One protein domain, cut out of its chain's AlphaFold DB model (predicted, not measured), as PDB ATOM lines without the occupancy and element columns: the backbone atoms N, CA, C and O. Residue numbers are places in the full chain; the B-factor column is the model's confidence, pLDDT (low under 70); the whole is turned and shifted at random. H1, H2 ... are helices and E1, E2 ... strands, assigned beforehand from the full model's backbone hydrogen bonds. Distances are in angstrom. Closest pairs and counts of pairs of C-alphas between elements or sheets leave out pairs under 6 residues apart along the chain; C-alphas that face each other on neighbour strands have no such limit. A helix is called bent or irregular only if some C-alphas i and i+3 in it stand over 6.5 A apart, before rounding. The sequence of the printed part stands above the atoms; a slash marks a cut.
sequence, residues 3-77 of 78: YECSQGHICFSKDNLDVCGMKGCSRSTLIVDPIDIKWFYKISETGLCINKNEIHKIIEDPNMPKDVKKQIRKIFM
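What this domain is: This is residues 3 to 77 of the 78 residues of an uncharacterized protein of Nitrosopumilales archaeon (UniProt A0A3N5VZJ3). A small twisted sheet of four short strands stands between a helical hairpin, H2 and H3, on one side and the long looping link of residues 13 to 28 on the other. In the hairpin H2 is the helix next to the sheet and H3 is farther from it; the short helix H1 only grazes the sheet near the end of E2 and the beginning of E4. The printed part has 75 residues, with three named helices and four named strands in the order E1, E2, E3, H1, E4, H2, H3, and its class is mixed, helices and strands. The sheet runs E3, E1, E2, E4, all antiparallel. The whole is compact, with a radius of gyration of the C-alphas of 11.6 A and spans of 31 by 23 by 21 A.

Where its parts are: In the sheet, E3 is residues 29 to 33, 11.9 A from first to last C-alpha, and E1 is residues 3 to 5, 6.9 A, beginning at C-alpha 3 at (93.893, 63.587, 124.746). E2 is residues 9 to 12, 10.0 A, and E4 is residues 48 to 51, 10.4 A. H2, residues 52 to 60, is 14.3 A long and irregular, with C-alphas 53 and 56 7.3 A apart. H3, residues 66 to 76, is 15.4 A long and ends at C-alpha 76 at (93.710, 53.487, 118.072). H1 is residues 38 to 42, 7.4 A long.

How they stand to each other: From edge to edge the strands' lines turn by 80 degrees. E1 and E2, a hairpin, are antiparallel at 160 degrees, with N 11 and O 3 2.8 A apart, within hydrogen-bond range. E2 and E4 are antiparallel at 158 degrees, with N 10 and O 50 within range at 2.8 A. The edge strand E3 is antiparallel to E1 at 141 degrees, with N 4 and O 30 within range at 2.9 A. H2 is on the sheet but over none of the strands; its closest C-alpha to E2 is that of Lys 52, 5.6 A from that of His 9. H2 and H3, a helical hairpin, touch at a shallow tilt of 25 degrees, opposite ways, the closest C-alphas being those of Ile 59 and Lys 69, 5.2 A apart. H3 is not on the sheet. H1 only grazes the sheet; its closest C-alpha to E4 is that of Phe 40, 5.9 A from that of Leu 48. H1 and H3 are close but not clearly touching, the C-alphas of Trp 39 and Val 68 being 7.5 A apart, while H1 and H2 are apart. In H3 every O i to N i+4 pair is within hydrogen-bond range; in H2 2 of 5 are, beside 4 of 6 O i to N i+3 pairs, and in H1 0 of 1, beside 2 of 2.

The domain as a whole: The two C-alphas farthest apart are those of Ser 26 and Lys 66, 32.1 A. The printed part has no cut. The link from E2 to E3, 16 residues, is long; the other links are tight. The mean pLDDT of the printed part is 92.0, and no printed residue is under 70.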
ATOM      1  N   TYR A   3      94.352  62.374 125.407       95.81
ATOM      2  CA  TYR A   3      93.893  63.587 124.746       95.81
ATOM      3  C   TYR A   3      94.369  63.648 123.298       95.81
ATOM      4  O   TYR A   3      95.474  63.199 123.000       95.81
ATOM      5  N   GLU A   4      93.583  64.263 122.420       96.12
ATOM      6  CA  GLU A   4      93.961  64.573 121.039       96.12
ATOM      7  C   GLU A   4      93.717  66.053 120.748       96.12
ATOM      8  O   GLU A   4      92.677  66.606 121.106       96.12
ATOM      9  N   CYS A   5      94.682  66.715 120.109       96.38
ATOM     10  CA  CYS A   5      94.495  68.071 119.594       96.38
ATOM     11  C   CYS A   5      94.220  68.046 118.085       96.38
ATOM     12  O   CYS A   5      94.509  67.069 117.396       96.38
ATOM     13  N   SER A   6      93.747  69.163 117.525       95.62
ATOM     14  CA  SER A   6      93.413  69.261 116.091       95.62
ATOM     15  C   SER A   6      94.609  69.157 115.128       95.62
ATOM     16  O   SER A   6      94.423  69.219 113.917       95.62
ATOM     17  N   GLN A   7      95.839  69.033 115.637       95.50
ATOM     18  CA  GLN A   7      97.034  68.706 114.845       95.50
ATOM     19  C   GLN A   7      97.321  67.201 114.773       95.50
ATOM     20  O   GLN A   7      98.269  66.798 114.108       95.50
ATOM     21  N   GLY A   8      96.516  66.372 115.443       95.25
ATOM     22  CA  GLY A   8      96.741  64.934 115.529       95.25
ATOM     23  C   GLY A   8      97.848  64.560 116.514       95.25
ATOM     24  O   GLY A   8      98.473  63.515 116.351       95.25
ATOM     25  N   HIS A   9      98.124  65.388 117.526       95.75
ATOM     26  CA  HIS A   9      98.981  64.985 118.643       95.75
ATOM     27  C   HIS A   9      98.150  64.241 119.682       95.75
ATOM     28  O   HIS A   9      97.109  64.746 120.100       95.75
ATOM     29  N   ILE A  10      98.638  63.083 120.117       95.38
ATOM     30  CA  ILE A  10      98.070  62.278 121.194       95.38
ATOM     31  C   ILE A  10      98.896  62.501 122.451       95.38
ATOM     32  O   ILE A  10     100.099  62.244 122.447       95.38
ATOM     33  N   CYS A  11      98.254  62.942 123.525       94.44
ATOM     34  CA  CYS A  11      98.881  63.155 124.821       94.44
ATOM     35  C   CYS A  11      98.302  62.198 125.864       94.44
ATOM     36  O   CYS A  11      97.106  62.210 126.144       94.44
ATOM     37  N   PHE A  12      99.169  61.396 126.470       94.06
ATOM     38  CA  PHE A  12      98.892  60.581 127.646       94.06
ATOM     39  C   PHE A  12      99.274  61.402 128.870       94.06
ATOM     40  O   PHE A  12     100.462  61.566 129.122       94.06
ATOM     41  N   SER A  13      98.308  61.919 129.626       92.12
ATOM     42  CA  SER A  13      98.596  62.770 130.789       92.12
ATOM     43  C   SER A  13      97.823  62.336 132.021       92.12
ATOM     44  O   SER A  13      96.728  61.778 131.908       92.12
ATOM     45  N   LYS A  14      98.459  62.509 133.183       89.56
ATOM     46  CA  LYS A  14      97.885  62.223 134.503       89.56
ATOM     47  C   LYS A  14      96.851  63.281 134.875       89.56
ATOM     48  O   LYS A  14      95.852  62.969 135.514       89.56
ATOM     49  N   ASP A  15      97.114  64.508 134.447       88.19
ATOM     50  CA  ASP A  15      96.301  65.674 134.739       88.19
ATOM     51  C   ASP A  15      95.308  65.949 133.600       88.19
ATOM     52  O   ASP A  15      95.328  65.317 132.533       88.19
ATOM     53  N   ASN A  16      94.413  66.903 133.846       89.62
ATOM     54  CA  ASN A  16      93.548  67.439 132.808       89.62
ATOM     55  C   ASN A  16      94.348  68.359 131.890       89.62
ATOM     56  O   ASN A  16      94.920  69.349 132.341       89.62
ATOM     57  N   LEU A  17      94.386  68.015 130.602       90.50
ATOM     58  CA  LEU A  17      94.990  68.849 129.573       90.50
ATOM     59  C   LEU A  17      93.888  69.563 128.795       90.50
ATOM     60  O   LEU A  17      93.226  68.954 127.954       90.50
ATOM     61  N   ASP A  18      93.743  70.863 129.041       92.94
ATOM     62  CA  ASP A  18      92.931  71.761 128.207       92.94
ATOM     63  C   ASP A  18      93.678  72.181 126.928       92.94
ATOM     64  O   ASP A  18      93.071  72.552 125.919       92.94
ATOM     65  N   VAL A  19      95.014  72.107 126.965       94.38
ATOM     66  CA  VAL A  19      95.928  72.455 125.872       94.38
ATOM     67  C   VAL A  19      96.915  71.312 125.633       94.38
ATOM     68  O   VAL A  19      97.340  70.626 126.562       94.38
ATOM     69  N   CYS A  20      97.306  71.114 124.373       93.75
ATOM     70  CA  CYS A  20      98.268  70.099 123.960       93.75
ATOM     71  C   CYS A  20      99.595  70.202 124.733       93.75
ATOM     72  O   CYS A  20     100.242  71.244 124.735       93.75
ATOM     73  N   GLY A  21     100.039  69.090 125.327       89.50
ATOM     74  CA  GLY A  21     101.309  69.013 126.061       89.50
ATOM     75  C   GLY A  21     102.557  68.886 125.176       89.50
ATOM     76  O   GLY A  21     103.672  68.806 125.690       89.50
ATOM     77  N   MET A  22     102.405  68.839 123.849       91.75
ATOM     78  CA  MET A  22     103.541  68.760 122.931       91.75
ATOM     79  C   MET A  22     104.226  70.124 122.819       91.75
ATOM     80  O   MET A  22     103.584  71.133 122.530       91.75
ATOM     81  N   LYS A  23     105.549  70.159 123.012       89.56
ATOM     82  CA  LYS A  23     106.333  71.398 122.965       89.56
ATOM     83  C   LYS A  23     106.106  72.141 121.643       89.56
ATOM     84  O   LYS A  23     106.330  71.589 120.570       89.56
ATOM     85  N   GLY A  24     105.696  73.406 121.737       90.38
ATOM     86  CA  GLY A  24     105.403  74.254 120.576       90.38
ATOM     87  C   GLY A  24     103.988  74.098 120.007       90.38
ATOM     88  O   GLY A  24     103.648  74.802 119.060       90.38
ATOM     89  N   CYS A  25     103.146  73.235 120.583       93.25
ATOM     90  CA  CYS A  25     101.726  73.156 120.264       93.25
ATOM     91  C   CYS A  25     100.905  73.825 121.373       93.25
ATOM     92  O   CYS A  25     101.059  73.503 122.543       93.25
ATOM     93  N   SER A  26     100.014  74.743 121.006       93.25
ATOM     94  CA  SER A  26      99.114  75.453 121.931       93.25
ATOM     95  C   SER A  26      97.637  75.213 121.610       93.25
ATOM     96  O   SER A  26      96.758  75.954 122.044       93.25
ATOM     97  N   ARG A  27      97.352  74.183 120.808       96.12
ATOM     98  CA  ARG A  27      95.987  73.841 120.407       96.12
ATOM     99  C   ARG A  27      95.240  73.212 121.571       96.12
ATOM    100  O   ARG A  27      95.815  72.405 122.301       96.12
ATOM    101  N   SER A  28      93.954  73.519 121.669       96.31
ATOM    102  CA  SER A  28      93.058  72.857 122.610       96.31
ATOM    103  C   SER A  28      93.002  71.354 122.355       96.31
ATOM    104  O   SER A  28      93.104  70.890 121.212       96.31
ATOM    105  N   THR A  29      92.846  70.607 123.436       96.44
ATOM    106  CA  THR A  29      92.746  69.151 123.434       96.44
ATOM    107  C   THR A  29      91.327  68.694 123.740       96.44
ATOM    108  O   THR A  29      90.586  69.351 124.465       96.44
ATOM    109  N   LEU A  30      90.955  67.545 123.186       96.00
ATOM    110  CA  LEU A  30      89.733  66.821 123.515       96.00
ATOM    111  C   LEU A  30      90.106  65.472 124.123       96.00
ATOM    112  O   LEU A  30      91.130  64.893 123.763       96.00
ATOM    113  N   ILE A  31      89.274  64.965 125.031       95.06
ATOM    114  CA  ILE A  31      89.449  63.625 125.601       95.06
ATOM    115  C   ILE A  31      89.094  62.598 124.522       95.06
ATOM    116  O   ILE A  31      87.968  62.578 124.030       95.06
ATOM    117  N   VAL A  32      90.057  61.746 124.169       94.06
ATOM    118  CA  VAL A  32      89.845  60.593 123.279       94.06
ATOM    119  C   VAL A  32      89.305  59.419 124.077       94.06
ATOM    120  O   VAL A  32      88.334  58.785 123.680       94.06
ATOM    121  N   ASP A  33      89.946  59.134 125.209       93.12
ATOM    122  CA  ASP A  33      89.581  58.033 126.089       93.12
ATOM    123  C   ASP A  33      89.913  58.418 127.544       93.12
ATOM    124  O   ASP A  33      91.017  58.923 127.815       93.12
ATOM    125  N   PRO A  34      88.986  58.209 128.499       91.19
ATOM    126  CA  PRO A  34      89.223  58.511 129.907       91.19
ATOM    127  C   PRO A  34      90.235  57.564 130.579       91.19
ATOM    128  O   PRO A  34      90.604  57.792 131.732       91.19
ATOM    129  N   ILE A  35      90.705  56.508 129.906       90.94
ATOM    130  CA  ILE A  35      91.655  55.550 130.471       90.94
ATOM    131  C   ILE A  35      92.963  56.211 130.918       90.94
ATOM    132  O   ILE A  35      93.544  57.087 130.268       90.94
ATOM    133  N   ASP A  36      93.456  55.745 132.062       89.12
ATOM    134  CA  ASP A  36      94.680  56.232 132.678       89.12
ATOM    135  C   ASP A  36      95.842  55.247 132.498       89.12
ATOM    136  O   ASP A  36      95.943  54.232 133.193       89.12
ATOM    137  N   ILE A  37      96.738  55.534 131.548       90.75
ATOM    138  CA  ILE A  37      97.891  54.676 131.242       90.75
ATOM    139  C   ILE A  37      99.112  55.159 132.029       90.75
ATOM    140  O   ILE A  37     100.014  55.812 131.504       90.75
ATOM    141  N   LYS A  38      99.160  54.774 133.311       90.25
ATOM    142  CA  LYS A  38     100.192  55.207 134.275       90.25
ATOM    143  C   LYS A  38     101.631  54.907 133.874       90.25
ATOM    144  O   LYS A  38     102.559  55.492 134.423       90.25
ATOM    145  N   TRP A  39     101.837  53.968 132.952       91.62
ATOM    146  CA  TRP A  39     103.172  53.597 132.503       91.62
ATOM    147  C   TRP A  39     103.927  54.783 131.887       91.62
ATOM    148  O   TRP A  39     105.110  54.947 132.171       91.62
ATOM    149  N   PHE A  40     103.244  55.659 131.140       90.81
ATOM    150  CA  PHE A  40     103.885  56.828 130.529       90.81
ATOM    151  C   PHE A  40     104.402  57.842 131.558       90.81
ATOM    152  O   PHE A  40     105.374  58.539 131.276       90.81
ATOM    153  N   TYR A  41     103.845  57.858 132.775       89.19
ATOM    154  CA  TYR A  41     104.303  58.742 133.856       89.19
ATOM    155  C   TYR A  41     105.675  58.352 134.408       89.19
ATOM    156  O   TYR A  41     106.333  59.152 135.063       89.19
ATOM    157  N   LYS A  42     106.125  57.121 134.131       87.06
ATOM    158  CA  LYS A  42     107.470  56.658 134.492       87.06
ATOM    159  C   LYS A  42     108.544  57.168 133.531       87.06
ATOM    160  O   LYS A  42     109.705  57.207 133.912       87.06
ATOM    161  N   ILE A  43     108.170  57.513 132.296       84.00
ATOM    162  CA  ILE A  43     109.087  58.111 131.314       84.00
ATOM    163  C   ILE A  43     109.208  59.613 131.566       84.00
ATOM    164  O   ILE A  43     110.298  60.172 131.502       84.00
ATOM    165  N   SER A  44     108.077  60.262 131.825       83.00
ATOM    166  CA  SER A  44     107.980  61.698 132.050       83.00
ATOM    167  C   SER A  44     106.853  61.950 133.038       83.00
ATOM    168  O   SER A  44     105.747  61.457 132.831       83.00
ATOM    169  N   GLU A  45     107.112  62.717 134.097       79.44
ATOM    170  CA  GLU A  45     106.150  62.925 135.190       79.44
ATOM    171  C   GLU A  45     104.824  63.536 134.715       79.44
ATOM    172  O   GLU A  45     103.764  63.205 135.244       79.44
ATOM    173  N   THR A  46     104.869  64.373 133.676       77.12
ATOM    174  CA  THR A  46     103.690  65.003 133.058       77.12
ATOM    175  C   THR A  46     102.995  64.106 132.028       77.12
ATOM    176  O   THR A  46     101.898  64.421 131.553       77.12
ATOM    177  N   GLY A  47     103.612  62.967 131.699       84.62
ATOM    178  CA  GLY A  47     103.183  62.030 130.673       84.62
ATOM    179  C   GLY A  47     103.901  62.197 129.334       84.62
ATOM    180  O   GLY A  47     104.980  62.783 129.256       84.62
ATOM    181  N   LEU A  48     103.327  61.623 128.276       90.75
ATOM    182  CA  LEU A  48     103.946  61.527 126.949       90.75
ATOM    183  C   LEU A  48     103.016  62.114 125.886       90.75
ATOM    184  O   LEU A  48     101.842  61.764 125.853       90.75
ATOM    185  N   CYS A  49     103.546  62.933 124.978       93.12
ATOM    186  CA  CYS A  49     102.834  63.361 123.773       93.12
ATOM    187  C   CYS A  49     103.568  62.881 122.519       93.12
ATOM    188  O   CYS A  49     104.787  63.013 122.431       93.12
ATOM    189  N   ILE A  50     102.827  62.346 121.550       93.50
ATOM    190  CA  ILE A  50     103.348  61.868 120.262       93.50
ATOM    191  C   ILE A  50     102.426  62.282 119.117       93.50
ATOM    192  O   ILE A  50     101.258  62.599 119.336       93.50
ATOM    193  N   ASN A  51     102.905  62.213 117.878       95.50
ATOM    194  CA  ASN A  51     102.003  62.288 116.733       95.50
ATOM    195  C   ASN A  51     101.168  61.006 116.640       95.50
ATOM    196  O   ASN A  51     101.688  59.905 116.810       95.50
ATOM    197  N   LYS A  52      99.888  61.119 116.283       93.50
ATOM    198  CA  LYS A  52      98.991  59.973 116.059       93.50
ATOM    199  C   LYS A  52      99.553  58.990 115.034       93.50
ATOM    200  O   LYS A  52      99.485  57.780 115.229       93.50
ATOM    201  N   ASN A  53     100.203  59.510 113.995       92.56
ATOM    202  CA  ASN A  53     100.866  58.703 112.967       92.56
ATOM    203  C   ASN A  53     102.044  57.878 113.517       92.56
ATOM    204  O   ASN A  53     102.486  56.934 112.870       92.56
ATOM    205  N   GLU A  54     102.538  58.194 114.714       94.06
ATOM    206  CA  GLU A  54     103.641  57.509 115.391       94.06
ATOM    207  C   GLU A  54     103.174  56.521 116.470       94.06
ATOM    208  O   GLU A  54     104.009  55.899 117.119       94.06
ATOM    209  N   ILE A  55     101.860  56.306 116.640       92.62
ATOM    210  CA  ILE A  55     101.304  55.318 117.588       92.62
ATOM    211  C   ILE A  55     101.915  53.922 117.379       92.62
ATOM    212  O   ILE A  55     102.162  53.208 118.351       92.62
ATOM    213  N   HIS A  56     102.217  53.543 116.131       92.31
ATOM    214  CA  HIS A  56     102.866  52.269 115.810       92.31
ATOM    215  C   HIS A  56     104.188  52.075 116.570       92.31
ATOM    216  O   HIS A  56     104.454  50.970 117.038       92.31
ATOM    217  N   LYS A  57     104.953  53.150 116.816       92.38
ATOM    218  CA  LYS A  57     106.219  53.089 117.558       92.38
ATOM    219  C   LYS A  57     106.019  52.579 118.986       92.38
ATOM    220  O   LYS A  57     106.825  51.792 119.460       92.38
ATOM    221  N   ILE A  58     104.919  52.948 119.651       91.56
ATOM    222  CA  ILE A  58     104.565  52.435 120.990       91.56
ATOM    223  C   ILE A  58     104.263  50.932 120.928       91.56
ATOM    224  O   ILE A  58     104.650  50.160 121.807       91.56
ATOM    225  N   ILE A  59     103.545  50.503 119.890       92.19
ATOM    226  CA  ILE A  59     103.142  49.104 119.713       92.19
ATOM    227  C   ILE A  59     104.344  48.210 119.396       92.19
ATOM    228  O   ILE A  59     104.411  47.064 119.855       92.19
ATOM    229  N   GLU A  60     105.293  48.725 118.627       93.06
ATOM    230  CA  GLU A  60     106.479  48.006 118.173       93.06
ATOM    231  C   GLU A  60     107.618  48.037 119.202       93.06
ATOM    232  O   GLU A  60     108.412  47.101 119.232       93.06
ATOM    233  N   ASP A  61     107.645  49.017 120.115       92.06
ATOM    234  CA  ASP A  61     108.704  49.168 121.123       92.06
ATOM    235  C   ASP A  61     108.865  47.897 121.987       92.06
ATOM    236  O   ASP A  61     107.931  47.513 122.701       92.06
ATOM    237  N   PRO A  62     110.024  47.212 121.958       92.69
ATOM    238  CA  PRO A  62     110.247  45.983 122.719       92.69
ATOM    239  C   PRO A  62     110.221  46.187 124.242       92.69
ATOM    240  O   PRO A  62     109.914  45.241 124.967       92.69
ATOM    241  N   ASN A  63     110.488  47.401 124.730       91.44
ATOM    242  CA  ASN A  63     110.491  47.738 126.155       91.44
ATOM    243  C   ASN A  63     109.092  48.088 126.685       91.44
ATOM    244  O   ASN A  63     108.878  48.164 127.897       91.44
ATOM    245  N   MET A  64     108.125  48.295 125.789       93.31
ATOM    246  CA  MET A  64     106.755  48.625 126.157       93.31
ATOM    247  C   MET A  64     106.013  47.382 126.684       93.31
ATOM    248  O   MET A  64     105.959  46.353 125.998       93.31
ATOM    249  N   PRO A  65     105.369  47.442 127.867       94.69
ATOM    250  CA  PRO A  65     104.638  46.305 128.413       94.69
ATOM    251  C   PRO A  65     103.498  45.841 127.508       94.69
ATOM    252  O   PRO A  65     102.763  46.649 126.934       94.69
ATOM    253  N   LYS A  66     103.289  44.521 127.449       94.38
ATOM    254  CA  LYS A  66     102.240  43.901 126.622       94.38
ATOM    255  C   LYS A  66     100.842  44.454 126.926       94.38
ATOM    256  O   LYS A  66     100.070  44.673 125.995       94.38
ATOM    257  N   ASP A  67     100.531  44.720 128.194       93.50
ATOM    258  CA  ASP A  67      99.225  45.259 128.592       93.50
ATOM    259  C   ASP A  67      99.006  46.691 128.101       93.50
ATOM    260  O   ASP A  67      97.932  47.000 127.585       93.50
ATOM    261  N   VAL A  68     100.041  47.536 128.164       93.06
ATOM    262  CA  VAL A  68      99.995  48.900 127.616       93.06
ATOM    263  C   VAL A  68      99.781  48.842 126.105       93.06
ATOM    264  O   VAL A  68      98.864  49.477 125.592       93.06
ATOM    265  N   LYS A  69     100.537  47.999 125.386       94.38
ATOM    266  CA  LYS A  69     100.336  47.786 123.941       94.38
ATOM    267  C   LYS A  69      98.903  47.363 123.619       94.38
ATOM    268  O   LYS A  69      98.310  47.856 122.664       94.38
ATOM    269  N   LYS A  70      98.334  46.450 124.413       93.56
ATOM    270  CA  LYS A  70      96.959  45.966 124.238       93.56
ATOM    271  C   LYS A  70      95.932  47.082 124.443       93.56
ATOM    272  O   LYS A  70      94.972  47.143 123.680       93.56
ATOM    273  N   GLN A  71      96.129  47.953 125.433       93.06
ATOM    274  CA  GLN A  71      95.277  49.127 125.657       93.06
ATOM    275  C   GLN A  71      95.347  50.096 124.471       93.06
ATOM    276  O   GLN A  71      94.314  50.427 123.906       93.06
ATOM    277  N   ILE A  72      96.552  50.466 124.027       92.56
ATOM    278  CA  ILE A  72      96.741  51.387 122.894       92.56
ATOM    279  C   ILE A  72      96.129  50.834 121.604       92.56
ATOM    280  O   ILE A  72      95.443  51.569 120.898       92.56
ATOM    281  N   ARG A  73      96.308  49.536 121.319       93.25
ATOM    282  CA  ARG A  73      95.677  48.890 120.157       93.25
ATOM    283  C   ARG A  73      94.159  49.018 120.188       93.25
ATOM    284  O   ARG A  73      93.587  49.428 119.196       93.25
ATOM    285  N   LYS A  74      93.511  48.738 121.322       92.38
ATOM    286  CA  LYS A  74      92.044  48.845 121.432       92.38
ATOM    287  C   LYS A  74      91.515  50.246 121.124       92.38
ATOM    288  O   LYS A  74      90.409  50.373 120.619       92.38
ATOM    289  N   ILE A  75      92.287  51.276 121.454       91.44
ATOM    290  CA  ILE A  75      91.860  52.672 121.325       91.44
ATOM    291  C   ILE A  75      92.093  53.172 119.899       91.44
ATOM    292  O   ILE A  75      91.220  53.801 119.312       91.44
ATOM    293  N   PHE A  76      93.259  52.871 119.324       90.62
ATOM    294  CA  PHE A  76      93.710  53.487 118.072       90.62
ATOM    295  C   PHE A  76      93.761  52.544 116.864       90.62
ATOM    296  O   PHE A  76      93.968  53.010 115.748       90.62
ATOM    297  N   MET A  77      93.609  51.234 117.065       84.25
ATOM    298  CA  MET A  77      93.722  50.204 116.027       84.25
ATOM    299  C   MET A  77      92.528  49.245 116.138       84.25
ATOM    300  O   MET A  77      92.653  48.150 116.691       84.25
TER     301      MET A  77